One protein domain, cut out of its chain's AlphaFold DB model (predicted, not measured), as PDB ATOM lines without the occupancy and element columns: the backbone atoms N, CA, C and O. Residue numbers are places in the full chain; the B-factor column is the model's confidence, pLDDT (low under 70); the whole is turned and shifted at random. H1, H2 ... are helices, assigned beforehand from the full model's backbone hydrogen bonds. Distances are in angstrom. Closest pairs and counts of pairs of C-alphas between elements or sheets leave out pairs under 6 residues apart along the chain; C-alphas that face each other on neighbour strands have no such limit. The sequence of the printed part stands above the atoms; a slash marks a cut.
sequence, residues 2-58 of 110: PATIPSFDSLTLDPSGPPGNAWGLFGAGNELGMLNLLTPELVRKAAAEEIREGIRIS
ATOM      1  N   PRO A   2     132.644 148.762 144.749       65.69
ATOM      2  CA  PRO A   2     131.862 149.336 145.844       65.69
ATOM      3  C   PRO A   2     131.096 150.560 145.324       65.69
ATOM      4  O   PRO A   2     131.635 151.319 144.518       65.69
ATOM      5  N   ALA A   3     129.833 150.710 145.725       73.88
ATOM      6  CA  ALA A   3     129.041 151.872 145.339       73.88
ATOM      7  C   ALA A   3     129.699 153.141 145.902       73.88
ATOM      8  O   ALA A   3     130.070 153.178 147.077       73.88
ATOM      9  N   THR A   4     129.857 154.172 145.072       88.44
ATOM     10  CA  THR A   4     130.302 155.488 145.542       88.44
ATOM     11  C   THR A   4     129.207 156.070 146.424       88.44
ATOM     12  O   THR A   4     128.085 156.263 145.959       88.44
ATOM     13  N   ILE A   5     129.519 156.331 147.694       93.00
ATOM     14  CA  ILE A   5     128.539 156.859 148.642       93.00
ATOM     15  C   ILE A   5     128.354 158.363 148.388       93.00
ATOM     16  O   ILE A   5     129.337 159.104 148.478       93.00
ATOM     17  N   PRO A   6     127.134 158.820 148.047       94.25
ATOM     18  CA  PRO A   6     126.844 160.236 147.848       94.25
ATOM     19  C   PRO A   6     126.998 161.018 149.158       94.25
ATOM     20  O   PRO A   6     126.824 160.468 150.248       94.25
ATOM     21  N   SER A   7     127.286 162.318 149.065       95.56
ATOM     22  CA  SER A   7     127.145 163.199 150.227       95.56
ATOM     23  C   SER A   7     125.666 163.371 150.570       95.56
ATOM     24  O   SER A   7     124.801 163.227 149.702       95.56
ATOM     25  N   PHE A   8     125.370 163.737 151.816       94.12
ATOM     26  CA  PHE A   8     123.993 164.004 152.233       94.12
ATOM     27  C   PHE A   8     123.325 165.078 151.355       94.12
ATOM     28  O   PHE A   8     122.214 164.872 150.878       94.12
ATOM     29  N   ASP A   9     124.051 166.156 151.044       96.56
ATOM     30  CA  ASP A   9     123.570 167.262 150.201       96.56
ATOM     31  C   ASP A   9     123.308 166.862 148.738       96.56
ATOM     32  O   ASP A   9     122.630 167.584 148.012       96.56
ATOM     33  N   SER A  10     123.859 165.730 148.287       95.94
ATOM     34  CA  SER A  10     123.639 165.202 146.933       95.94
ATOM     35  C   SER A  10     122.456 164.237 146.822       95.94
ATOM     36  O   SER A  10     122.137 163.792 145.720       95.94
ATOM     37  N   LEU A  11     121.780 163.923 147.931       95.50
ATOM     38  CA  LEU A  11     120.458 163.296 147.884       95.50
ATOM     39  C   LEU A  11     119.467 164.347 147.349       95.50
ATOM     40  O   LEU A  11     119.599 165.539 147.598       95.50
ATOM     41  N   THR A  12     118.470 164.021 146.537       97.00
ATOM     42  CA  THR A  12     117.644 162.812 146.441       97.00
ATOM     43  C   THR A  12     118.024 161.962 145.224       97.00
ATOM     44  O   THR A  12     118.043 162.494 144.117       97.00
ATOM     45  N   LEU A  13     118.309 160.663 145.399       95.12
ATOM     46  CA  LEU A  13     118.796 159.823 144.288       95.12
ATOM     47  C   LEU A  13     117.707 159.439 143.286       95.12
ATOM     48  O   LEU A  13     117.951 159.481 142.082       95.12
ATOM     49  N   ASP A  14     116.519 159.076 143.771       95.19
ATOM     50  CA  ASP A  14     115.348 158.831 142.931       95.19
ATOM     51  C   ASP A  14     114.370 160.010 143.048       95.19
ATOM     52  O   ASP A  14     113.702 160.140 144.080       95.19
ATOM     53  N   PRO A  15     114.240 160.869 142.019       95.69
ATOM     54  CA  PRO A  15     113.334 162.016 142.052       95.69
ATOM     55  C   PRO A  15     111.845 161.656 142.163       95.69
ATOM     56  O   PRO A  15     111.039 162.538 142.445       95.69
ATOM     57  N   SER A  16     111.462 160.398 141.913       96.19
ATOM     58  CA  SER A  16     110.082 159.928 142.092       96.19
ATOM     59  C   SER A  16     109.745 159.583 143.548       96.19
ATOM     60  O   SER A  16     108.568 159.488 143.900       96.19
ATOM     61  N   GLY A  17     110.766 159.408 144.394       94.31
ATOM     62  CA  GLY A  17     110.633 159.106 145.816       94.31
ATOM     63  C   GLY A  17     110.597 160.350 146.718       94.31
ATOM     64  O   GLY A  17     110.642 161.488 146.245       94.31
ATOM     65  N   PRO A  18     110.537 160.156 148.048       94.75
ATOM     66  CA  PRO A  18     110.550 161.260 149.003       94.75
ATOM     67  C   PRO A  18     111.907 161.992 149.019       94.75
ATOM     68  O   PRO A  18     112.938 161.372 148.718       94.75
ATOM     69  N   PRO A  19     111.944 163.281 149.416       96.19
ATOM     70  CA  PRO A  19     113.187 164.033 149.555       96.19
ATOM     71  C   PRO A  19     114.194 163.335 150.472       96.19
ATOM     72  O   PRO A  19     113.837 162.821 151.531       96.19
ATOM     73  N   GLY A  20     115.465 163.335 150.072       95.50
ATOM     74  CA  GLY A  20     116.556 162.729 150.835       95.50
ATOM     75  C   GLY A  20     116.658 161.207 150.697       95.50
ATOM     76  O   GLY A  20     117.407 160.587 151.447       95.50
ATOM     77  N   ASN A  21     115.929 160.574 149.769       94.75
ATOM     78  CA  ASN A  21     116.056 159.131 149.580       94.75
ATOM     79  C   ASN A  21     117.408 158.731 148.963       94.75
ATOM     80  O   ASN A  21     117.993 159.454 148.154       94.75
ATOM     81  N   ALA A  22     117.847 157.525 149.325       95.19
ATOM     82  CA  ALA A  22     118.998 156.831 148.755       95.19
ATOM     83  C   ALA A  22     118.570 155.605 147.921       95.19
ATOM     84  O   ALA A  22     119.272 154.591 147.875       95.19
ATOM     85  N   TRP A  23     117.379 155.651 147.313       94.69
ATOM     86  CA  TRP A  23     116.845 154.527 146.547       94.69
ATOM     87  C   TRP A  23     117.704 154.264 145.308       94.69
ATOM     88  O   TRP A  23     118.197 155.184 144.662       94.69
ATOM     89  N   GLY A  24     117.947 152.986 145.011       93.62
ATOM     90  CA  GLY A  24     118.788 152.574 143.884       93.62
ATOM     91  C   GLY A  24     120.303 152.683 144.104       93.62
ATOM     92  O   GLY A  24     121.048 152.195 143.257       93.62
ATOM     93  N   LEU A  25     120.783 153.216 145.239       95.06
ATOM     94  CA  LEU A  25     122.224 153.359 145.521       95.06
ATOM     95  C   LEU A  25     123.007 152.039 145.394       95.06
ATOM     96  O   LEU A  25     124.134 152.023 144.904       95.06
ATOM     97  N   PHE A  26     122.397 150.924 145.801       94.69
ATOM     98  CA  PHE A  26     122.979 149.580 145.696       94.69
ATOM     99  C   PHE A  26     122.330 148.726 144.597       94.69
ATOM    100  O   PHE A  26     122.397 147.497 144.640       94.69
ATOM    101  N   GLY A  27     121.706 149.371 143.611       93.62
ATOM    102  CA  GLY A  27     121.010 148.721 142.506       93.62
ATOM    103  C   GLY A  27     119.523 148.470 142.766       93.62
ATOM    104  O   GLY A  27     119.034 148.510 143.898       93.62
ATOM    105  N   ALA A  28     118.794 148.220 141.678       92.06
ATOM    106  CA  ALA A  28     117.377 147.882 141.720       92.06
ATOM    107  C   ALA A  28     117.158 146.525 142.414       92.06
ATOM    108  O   ALA A  28     117.909 145.578 142.183       92.06
ATOM    109  N   GLY A  29     116.126 146.431 143.257       90.88
ATOM    110  CA  GLY A  29     115.803 145.212 144.011       90.88
ATOM    111  C   GLY A  29     116.684 144.961 145.240       90.88
ATOM    112  O   GLY A  29     116.599 143.893 145.837       90.88
ATOM    113  N   ASN A  30     117.535 145.914 145.632       93.88
ATOM    114  CA  ASN A  30     118.295 145.795 146.870       93.88
ATOM    115  C   ASN A  30     117.388 145.982 148.100       93.88
ATOM    116  O   ASN A  30     116.729 147.009 148.234       93.88
ATOM    117  N   GLU A  31     117.425 145.023 149.025       94.12
ATOM    118  CA  GLU A  31     116.634 145.041 150.270       94.12
ATOM    119  C   GLU A  31     117.497 145.236 151.533       94.12
ATOM    120  O   GLU A  31     117.003 145.164 152.657       94.12
ATOM    121  N   LEU A  32     118.803 145.468 151.360       95.06
ATOM    122  CA  LEU A  32     119.782 145.538 152.451       95.06
ATOM    123  C   LEU A  32     120.155 146.974 152.842       95.06
ATOM    124  O   LEU A  32     120.703 147.187 153.924       95.06
ATOM    125  N   GLY A  33     119.886 147.967 151.990       93.75
ATOM    126  CA  GLY A  33     120.188 149.370 152.279       93.75
ATOM    127  C   GLY A  33     121.652 149.566 152.690       93.75
ATOM    128  O   GLY A  33     122.562 149.062 152.039       93.75
ATOM    129  N   MET A  34     121.917 150.259 153.797       94.12
ATOM    130  CA  MET A  34     123.298 150.484 154.253       94.12
ATOM    131  C   MET A  34     124.010 149.232 154.791       94.12
ATOM    132  O   MET A  34     125.227 149.267 154.957       94.12
ATOM    133  N   LEU A  35     123.319 148.101 154.994       95.56
ATOM    134  CA  LEU A  35     123.987 146.849 155.380       95.56
ATOM    135  C   LEU A  35     124.940 146.341 154.288       95.56
ATOM    136  O   LEU A  35     125.886 145.626 154.602       95.56
ATOM    137  N   ASN A  36     124.769 146.772 153.029       95.31
ATOM    138  CA  ASN A  36     125.719 146.477 151.947       95.31
ATOM    139  C   ASN A  36     127.142 147.012 152.224       95.31
ATOM    140  O   ASN A  36     128.095 146.554 151.595       95.31
ATOM    141  N   LEU A  37     127.312 147.960 153.157       94.44
ATOM    142  CA  LEU A  37     128.628 148.459 153.571       94.44
ATOM    143  C   LEU A  37     129.437 147.412 154.355       94.44
ATOM    144  O   LEU A  37     130.667 147.477 154.377       94.44
ATOM    145  N   LEU A  38     128.773 146.428 154.967       95.62
ATOM    146  CA  LEU A  38     129.392 145.369 155.767       95.62
ATOM    147  C   LEU A  38     129.977 144.264 154.873       95.62
ATOM    148  O   LEU A  38     129.511 143.127 154.852       95.62
ATOM    149  N   THR A  39     131.012 144.602 154.104       95.44
ATOM    150  CA  THR A  39     131.687 143.645 153.213       95.44
ATOM    151  C   THR A  39     132.531 142.622 153.995       95.44
ATOM    152  O   THR A  39     133.042 142.953 155.069       95.44
ATOM    153  N   PRO A  40     132.775 141.409 153.453       97.31
ATOM    154  CA  PRO A  40     133.650 140.423 154.098       97.31
ATOM    155  C   PRO A  40     135.056 140.953 154.406       97.31
ATOM    156  O   PRO A  40     135.639 140.617 155.434       97.31
ATOM    157  N   GLU A  41     135.593 141.805 153.529       97.62
ATOM    158  CA  GLU A  41     136.885 142.464 153.723       97.62
ATOM    159  C   GLU A  41     136.866 143.399 154.934       97.62
ATOM    160  O   GLU A  41     137.725 143.297 155.808       97.62
ATOM    161  N   LEU A  42     135.852 144.269 155.010       96.56
ATOM    162  CA  LEU A  42     135.698 145.222 156.106       96.56
ATOM    163  C   LEU A  42     135.534 144.501 157.447       96.56
ATOM    164  O   LEU A  42     136.205 144.852 158.415       96.56
ATOM    165  N   VAL A  43     134.680 143.476 157.493       97.88
ATOM    166  CA  VAL A  43     134.438 142.689 158.710       97.88
ATOM    167  C   VAL A  43     135.717 141.984 159.163       97.88
ATOM    168  O   VAL A  43     136.058 142.038 160.343       97.88
ATOM    169  N   ARG A  44     136.469 141.371 158.235       98.31
ATOM    170  CA  ARG A  44     137.739 140.707 158.557       98.31
ATOM    171  C   ARG A  44     138.773 141.694 159.095       98.31
ATOM    172  O   ARG A  44     139.426 141.394 160.091       98.31
ATOM    173  N   LYS A  45     138.910 142.856 158.451       98.44
ATOM    174  CA  LYS A  45     139.827 143.914 158.882       98.44
ATOM    175  C   LYS A  45     139.481 144.401 160.290       98.44
ATOM    176  O   LYS A  45     140.349 144.389 161.154       98.44
ATOM    177  N   ALA A  46     138.217 144.749 160.535       98.25
ATOM    178  CA  ALA A  46     137.757 145.212 161.843       98.25
ATOM    179  C   ALA A  46     138.017 144.169 162.941       98.25
ATOM    180  O   ALA A  46     138.537 144.502 164.001       98.25
ATOM    181  N   ALA A  47     137.732 142.891 162.673       97.81
ATOM    182  CA  ALA A  47     138.012 141.821 163.628       97.81
ATOM    183  C   ALA A  47     139.514 141.692 163.943       97.81
ATOM    184  O   ALA A  47     139.877 141.546 165.107       97.81
ATOM    185  N   ALA A  48     140.383 141.760 162.928       98.12
ATOM    186  CA  ALA A  48     141.829 141.626 163.100       98.12
ATOM    187  C   ALA A  48     142.476 142.828 163.813       98.12
ATOM    188  O   ALA A  48     143.445 142.652 164.547       98.12
ATOM    189  N   GLU A  49     141.968 144.042 163.585       98.12
ATOM    190  CA  GLU A  49     142.562 145.276 164.113       98.12
ATOM    191  C   GLU A  49     142.031 145.661 165.503       98.12
ATOM    192  O   GLU A  49     142.799 146.198 166.310       98.12
ATOM    193  N   GLU A  50     140.755 145.383 165.794       97.94
ATOM    194  CA  GLU A  50     140.070 145.859 167.008       97.94
ATOM    195  C   GLU A  50     140.023 144.820 168.140       97.94
ATOM    196  O   GLU A  50     140.037 145.180 169.319       97.94
ATOM    197  N   ILE A  51     140.009 143.516 167.835       97.81
ATOM    198  CA  ILE A  51     139.990 142.464 168.865       97.81
ATOM    199  C   ILE A  51     141.420 142.239 169.381       97.81
ATOM    200  O   ILE A  51     142.136 141.365 168.900       97.81
ATOM    201  N   ARG A  52     141.837 143.037 170.373       97.81
ATOM    202  CA  ARG A  52     143.199 142.985 170.952       97.81
ATOM    203  C   ARG A  52     143.270 142.282 172.304       97.81
ATOM    204  O   ARG A  52     144.101 141.404 172.497       97.81
ATOM    205  N   GLU A  53     142.363 142.632 173.212       97.94
ATOM    206  CA  GLU A  53     142.405 142.182 174.617       97.94
ATOM    207  C   GLU A  53     141.513 140.960 174.898       97.94
ATOM    208  O   GLU A  53     141.554 140.380 175.979       97.94
ATOM    209  N   GLY A  54     140.630 140.591 173.961       97.00
ATOM    210  CA  GLY A  54     139.651 139.511 174.162       97.00
ATOM    211  C   GLY A  54     138.563 139.807 175.211       97.00
ATOM    212  O   GLY A  54     137.793 138.912 175.574       97.00
ATOM    213  N   ILE A  55     138.469 141.051 175.696       97.94
ATOM    214  CA  ILE A  55     137.432 141.497 176.635       97.94
ATOM    215  C   ILE A  55     136.090 141.592 175.906       97.94
ATOM    216  O   ILE A  55     135.995 142.127 174.803       97.94
ATOM    217  N   ARG A  56     135.033 141.083 176.544       97.56
ATOM    218  CA  ARG A  56     133.666 141.088 176.014       97.56
ATOM    219  C   ARG A  56     132.755 141.850 176.965       97.56
ATOM    220  O   ARG A  56     132.731 141.553 178.156       97.56
ATOM    221  N   ILE A  57     131.997 142.798 176.424       97.31
ATOM    222  CA  ILE A  57     131.012 143.598 177.157       97.31
ATOM    223  C   ILE A  57     129.665 143.395 176.465       97.31
ATOM    224  O   ILE A  57     129.550 143.633 175.266       97.31
ATOM    225  N   SER A  58     128.661 142.919 177.203       97.12
ATOM    226  CA  SER A  58     127.302 142.801 176.667       97.12
ATOM    227  C   SER A  58     126.646 144.180 176.608       97.12
ATOM    228  O   SER A  58     126.723 144.946 177.568       97.12
TER     229      SER A  58
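AT A GLANCE: This is residues 2 to 58 of the 110 residues of an uncharacterized protein of Aspergillus calidoustus (UniProt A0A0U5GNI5). With little regular structure, this domain is a loop body, residues 2 to 39, from which the longest helix, H2, and a hooked tail, residues 51 to 58, stick out as an arm. The short helix H1 comes just before the arm. The 57 printed residues hold two named helices, H1 then H2, and no named strand; the class is all helix, with 16 residues in named elements. The whole is extended, radius of gyration of the C-alphas 16.1 A, spanning 49 by 20 by 19 A.

HOW THE PARTS SIT: H2, residues 40 to 50, stands free with residues 51 to 58. H1, residues 33 to 37, is apart from it, with no C-alpha within 8 A, across a tight link of 2 residues. Every O i to N i+4 pair in H2 is within hydrogen-bond range; H1 has 0 of 1, but 2 of 2 O i to N i+3 pairs.

IN THESE COORDINATES: H2 runs 15.4 A from C-alpha 40 at (133.650, 140.423, 154.098) to C-alpha 50 at (140.070, 145.859, 167.008). H1 runs 8.6 A from C-alpha 33 at (120.188, 149.370, 152.279).

THE WHOLE: The C-alphas farthest apart, of Ser 16 and Glu 53, are 49.2 A apart. The printed part has no cut, and residue 2 is under pLDDT 70.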